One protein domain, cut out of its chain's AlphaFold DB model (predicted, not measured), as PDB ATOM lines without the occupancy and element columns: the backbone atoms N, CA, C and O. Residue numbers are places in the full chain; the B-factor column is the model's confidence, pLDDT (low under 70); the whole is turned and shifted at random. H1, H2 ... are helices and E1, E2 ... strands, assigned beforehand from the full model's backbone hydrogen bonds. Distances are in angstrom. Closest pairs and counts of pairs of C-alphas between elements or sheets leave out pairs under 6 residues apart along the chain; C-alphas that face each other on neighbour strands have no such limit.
ATOM      1  N   LYS A 284     -12.930   3.409 -21.545       83.56
ATOM      2  CA  LYS A 284     -13.872   3.563 -20.414       83.56
ATOM      3  C   LYS A 284     -13.631   2.547 -19.288       83.56
ATOM      4  O   LYS A 284     -13.718   2.901 -18.116       83.56
ATOM      5  N   ASP A 285     -13.256   1.310 -19.616       82.25
ATOM      6  CA  ASP A 285     -12.888   0.280 -18.631       82.25
ATOM      7  C   ASP A 285     -11.528   0.532 -17.931       82.25
ATOM      8  O   ASP A 285     -11.200  -0.144 -16.942       82.25
ATOM      9  N   GLY A 286     -10.736   1.496 -18.413       86.81
ATOM     10  CA  GLY A 286      -9.392   1.811 -17.924       86.81
ATOM     11  C   GLY A 286      -8.282   1.015 -18.619       86.81
ATOM     12  O   GLY A 286      -7.341   0.566 -17.952       86.81
ATOM     13  N   PHE A 287      -8.397   0.799 -19.936       91.00
ATOM     14  CA  PHE A 287      -7.416   0.074 -20.743       91.00
ATOM     15  C   PHE A 287      -7.176   0.707 -22.122       91.00
ATOM     16  O   PHE A 287      -8.104   0.929 -22.891       91.00
ATOM     17  N   GLN A 288      -5.909   0.907 -22.488       87.38
ATOM     18  CA  GLN A 288      -5.519   1.397 -23.813       87.38
ATOM     19  C   GLN A 288      -4.949   0.253 -24.652       87.38
ATOM     20  O   GLN A 288      -3.904  -0.314 -24.321       87.38
ATOM     21  N   LYS A 289      -5.617  -0.067 -25.762       88.00
ATOM     22  CA  LYS A 289      -5.105  -0.983 -26.788       88.00
ATOM     23  C   LYS A 289      -4.179  -0.239 -27.757       88.00
ATOM     24  O   LYS A 289      -4.410   0.933 -28.047       88.00
ATOM     25  N   TYR A 290      -3.159  -0.944 -28.243       86.81
ATOM     26  CA  TYR A 290      -2.283  -0.535 -29.341       86.81
ATOM     27  C   TYR A 290      -2.162  -1.685 -30.348       86.81
ATOM     28  O   TYR A 290      -1.985  -2.851 -29.968       86.81
ATOM     29  N   LEU A 291      -2.260  -1.367 -31.634       85.00
ATOM     30  CA  LEU A 291      -2.002  -2.292 -32.734       85.00
ATOM     31  C   LEU A 291      -0.495  -2.461 -32.968       85.00
ATOM     32  O   LEU A 291       0.305  -1.589 -32.646       85.00
ATOM     33  N   LYS A 292      -0.093  -3.560 -33.615       83.50
ATOM     34  CA  LYS A 292       1.290  -3.767 -34.075       83.50
ATOM     35  C   LYS A 292       1.762  -2.659 -35.033       83.50
ATOM     36  O   LYS A 292       2.943  -2.337 -35.062       83.50
ATOM     37  N   SER A 293       0.850  -2.084 -35.814       77.25
ATOM     38  CA  SER A 293       1.110  -0.953 -36.714       77.25
ATOM     39  C   SER A 293       1.328   0.381 -35.990       77.25
ATOM     40  O   SER A 293       1.715   1.353 -36.628       77.25
ATOM     41  N   GLU A 294       1.075   0.450 -34.682       81.56
ATOM     42  CA  GLU A 294       1.120   1.680 -33.896       81.56
ATOM     43  C   GLU A 294       2.298   1.657 -32.913       81.56
ATOM     44  O   GLU A 294       2.572   0.662 -32.234       81.56
ATOM     45  N   ALA A 295       2.985   2.792 -32.789       80.81
ATOM     46  CA  ALA A 295       3.918   3.000 -31.694       80.81
ATOM     47  C   ALA A 295       3.132   3.166 -30.382       80.81
ATOM     48  O   ALA A 295       2.224   3.994 -30.279       80.81
ATOM     49  N   PHE A 303       6.626  -4.017 -25.892       81.12
ATOM     50  CA  PHE A 303       5.736  -4.609 -26.899       81.12
ATOM     51  C   PHE A 303       5.297  -3.625 -27.997       81.12
ATOM     52  O   PHE A 303       4.599  -4.033 -28.928       81.12
ATOM     53  N   SER A 304       5.745  -2.363 -27.917       85.56
ATOM     54  CA  SER A 304       5.589  -1.346 -28.969       85.56
ATOM     55  C   SER A 304       6.040  -1.891 -30.329       85.56
ATOM     56  O   SER A 304       7.064  -2.568 -30.381       85.56
ATOM     57  N   THR A 305       5.246  -1.658 -31.383       79.19
ATOM     58  CA  THR A 305       5.415  -2.116 -32.788       79.19
ATOM     59  C   THR A 305       5.672  -3.618 -33.046       79.19
ATOM     60  O   THR A 305       5.658  -4.074 -34.191       79.19
ATOM     61  N   ILE A 306       5.846  -4.437 -32.004       81.25
ATOM     62  CA  ILE A 306       6.143  -5.873 -32.100       81.25
ATOM     63  C   ILE A 306       4.855  -6.699 -32.187       81.25
ATOM     64  O   ILE A 306       4.763  -7.617 -33.008       81.25
ATOM     65  N   CYS A 307       3.847  -6.380 -31.371       83.69
ATOM     66  CA  CYS A 307       2.579  -7.113 -31.331       83.69
ATOM     67  C   CYS A 307       1.404  -6.246 -30.851       83.69
ATOM     68  O   CYS A 307       1.600  -5.216 -30.205       83.69
ATOM     69  N   ASN A 308       0.177  -6.692 -31.137       87.62
ATOM     70  CA  ASN A 308      -1.034  -6.100 -30.564       87.62
ATOM     71  C   ASN A 308      -1.031  -6.332 -29.046       87.62
ATOM     72  O   ASN A 308      -0.966  -7.481 -28.602       87.62
ATOM     73  N   HIS A 309      -1.126  -5.266 -28.258       89.38
ATOM     74  CA  HIS A 309      -1.056  -5.337 -26.799       89.38
ATOM     75  C   HIS A 309      -1.952  -4.273 -26.149       89.38
ATOM     76  O   HIS A 309      -2.373  -3.311 -26.789       89.38
ATOM     77  N   ILE A 310      -2.292  -4.473 -24.876       91.06
ATOM     78  CA  ILE A 310      -3.223  -3.625 -24.124       91.06
ATOM     79  C   ILE A 310      -2.575  -3.258 -22.788       91.06
ATOM     80  O   ILE A 310      -2.130  -4.141 -22.060       91.06
ATOM     81  N   HIS A 311      -2.528  -1.977 -22.440       90.19
ATOM     82  CA  HIS A 311      -2.085  -1.511 -21.122       90.19
ATOM     83  C   HIS A 311      -3.286  -1.215 -20.239       90.19
ATOM     84  O   HIS A 311      -4.309  -0.748 -20.737       90.19
ATOM     85  N   CYS A 312      -3.158  -1.420 -18.930       92.25
ATOM     86  CA  CYS A 312      -4.045  -0.743 -17.988       92.25
ATOM     87  C   CYS A 312      -3.669   0.746 -17.912       92.25
ATOM     88  O   CYS A 312      -2.488   1.082 -17.893       92.25
ATOM     89  N   THR A 313      -4.666   1.631 -17.882       87.69
ATOM     90  CA  THR A 313      -4.491   3.083 -17.688       87.69
ATOM     91  C   THR A 313      -4.914   3.542 -16.290       87.69
ATOM     92  O   THR A 313      -4.863   4.731 -15.985       87.69
ATOM     93  N   ARG A 314      -5.319   2.611 -15.412       86.12
ATOM     94  CA  ARG A 314      -5.679   2.916 -14.022       86.12
ATOM     95  C   ARG A 314      -4.445   3.352 -13.229       86.12
ATOM     96  O   ARG A 314      -3.380   2.740 -13.323       86.12
ATOM     97  N   HIS A 315      -4.618   4.383 -12.405       78.81
ATOM     98  CA  HIS A 315      -3.580   4.914 -11.522       78.81
ATOM     99  C   HIS A 315      -2.886   3.799 -10.717       78.81
ATOM    100  O   HIS A 315      -3.532   2.882 -10.206       78.81
ATOM    101  N   ASN A 316      -1.559   3.886 -10.614       79.19
ATOM    102  CA  ASN A 316      -0.683   2.892  -9.980       79.19
ATOM    103  C   ASN A 316      -0.704   1.478 -10.610       79.19
ATOM    104  O   ASN A 316      -0.260   0.525  -9.966       79.19
ATOM    105  N   CYS A 317      -1.149   1.315 -11.866       85.25
ATOM    106  CA  CYS A 317      -1.054   0.045 -12.591       85.25
ATOM    107  C   CYS A 317      -0.404   0.179 -13.977       85.25
ATOM    108  O   CYS A 317      -1.020   0.632 -14.934       85.25
ATOM    109  N   SER A 318       0.835  -0.301 -14.106       80.69
ATOM    110  CA  SER A 318       1.629  -0.317 -15.347       80.69
ATOM    111  C   SER A 318       1.619  -1.683 -16.059       80.69
ATOM    112  O   SER A 318       2.600  -2.088 -16.685       80.69
ATOM    113  N   TYR A 319       0.536  -2.454 -15.916       87.00
ATOM    114  CA  TYR A 319       0.489  -3.843 -16.383       87.00
ATOM    115  C   TYR A 319       0.107  -3.968 -17.865       87.00
ATOM    116  O   TYR A 319      -0.885  -3.386 -18.311       87.00
ATOM    117  N   VAL A 320       0.862  -4.792 -18.604       87.12
ATOM    118  CA  VAL A 320       0.690  -5.006 -20.051       87.12
ATOM    119  C   VAL A 320       0.134  -6.400 -20.346       87.12
ATOM    120  O   VAL A 320       0.598  -7.414 -19.822       87.12
ATOM    121  N   LEU A 321      -0.872  -6.442 -21.210       88.81
ATOM    122  CA  LEU A 321      -1.735  -7.578 -21.514       88.81
ATOM    123  C   LEU A 321      -1.635  -7.922 -23.004       88.81
ATOM    124  O   LEU A 321      -1.560  -7.037 -23.853       88.81
ATOM    125  N   HIS A 322      -1.696  -9.212 -23.324       81.81
ATOM    126  CA  HIS A 322      -1.545  -9.729 -24.692       81.81
ATOM    127  C   HIS A 322      -2.820 -10.418 -25.207       81.81
ATOM    128  O   HIS A 322      -2.844 -10.955 -26.311       81.81
ATOM    129  N   SER A 323      -3.880 -10.473 -24.392       80.00
ATOM    130  CA  SER A 323      -5.119 -11.187 -24.715       80.00
ATOM    131  C   SER A 323      -6.306 -10.740 -23.856       80.00
ATOM    132  O   SER A 323      -6.156 -10.380 -22.685       80.00
ATOM    133  N   SER A 324      -7.515 -10.838 -24.413       76.25
ATOM    134  CA  SER A 324      -8.767 -10.451 -23.744       76.25
ATOM    135  C   SER A 324      -9.104 -11.304 -22.507       76.25
ATOM    136  O   SER A 324      -9.824 -10.859 -21.617       76.25
ATOM    137  N   SER A 325      -8.557 -12.519 -22.393       76.75
ATOM    138  CA  SER A 325      -8.712 -13.372 -21.205       76.75
ATOM    139  C   SER A 325      -7.841 -12.913 -20.026       76.75
ATOM    140  O   SER A 325      -8.266 -12.988 -18.869       76.75
ATOM    141  N   GLN A 326      -6.646 -12.381 -20.305       82.00
ATOM    142  CA  GLN A 326      -5.819 -11.706 -19.300       82.00
ATOM    143  C   GLN A 326      -6.486 -10.396 -18.857       82.00
ATOM    144  O   GLN A 326      -6.566 -10.139 -17.659       82.00
ATOM    145  N   LEU A 327      -7.037  -9.622 -19.803       87.06
ATOM    146  CA  LEU A 327      -7.773  -8.376 -19.552       87.06
ATOM    147  C   LEU A 327      -8.908  -8.562 -18.530       87.06
ATOM    148  O   LEU A 327      -8.894  -7.926 -17.480       87.06
ATOM    149  N   LEU A 328      -9.836  -9.498 -18.771       83.25
ATOM    150  CA  LEU A 328     -10.952  -9.790 -17.853       83.25
ATOM    151  C   LEU A 328     -10.492 -10.296 -16.475       83.25
ATOM    152  O   LEU A 328     -11.185 -10.139 -15.469       83.25
ATOM    153  N   SER A 329      -9.324 -10.932 -16.405       88.88
ATOM    154  CA  SER A 329      -8.729 -11.385 -15.142       88.88
ATOM    155  C   SER A 329      -8.057 -10.237 -14.379       88.88
ATOM    156  O   SER A 329      -8.032 -10.247 -13.150       88.88
ATOM    157  N   HIS A 330      -7.561  -9.229 -15.099       89.69
ATOM    158  CA  HIS A 330      -6.940  -8.031 -14.546       89.69
ATOM    159  C   HIS A 330      -7.979  -6.983 -14.105       89.69
ATOM    160  O   HIS A 330      -7.866  -6.453 -13.002       89.69
TER     161      HIS A 330
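What this domain is: This is residues 284 to 295 and 303 to 330 of the 1200 residues of the protein "CLUMA_CG020904, isoform A" of Clunio marinus (UniProt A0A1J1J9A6). With little regular structure, this is a small two-stranded antiparallel ribbon, E1 and E2, with a short helix, H1, near E2 and loops making up the rest. After E2 the chain folds back, and residues 320 to 321 pair antiparallel with residues 310 to 311 of E2. The 40 printed residues hold E1, E2 and H1 in that order, a mixed class with only 15 residues in named elements. The whole is compact, with a radius of gyration of the C-alphas of 9.9 A and spans of 25 by 20 by 16 A.

How they stand to each other: E1, residues 287 to 290, and E2, residues 309 to 312, are antiparallel at 156 degrees; N 288 and O 311 are 2.9 A apart, within hydrogen-bond range. H1, residues 324 to 330, is near E2 and apart from E1. Every O i to N i+4 pair in H1 is within hydrogen-bond range.

Where its parts are: E1 begins at C-alpha 287 (-7.416, 0.074, -20.743) and is 10.0 A long. E2 is 10.4 A long. H1, 9.7 A long, ends at C-alpha 330 (-6.940, -8.031, -14.546).

The domain as a whole: Residues 296 to 302 are not printed; C-alphas 295 and 303 are 9.2 A apart across this cut. The link from E2 to H1 is long, 11 residues. No printed residue has a pLDDT under 70.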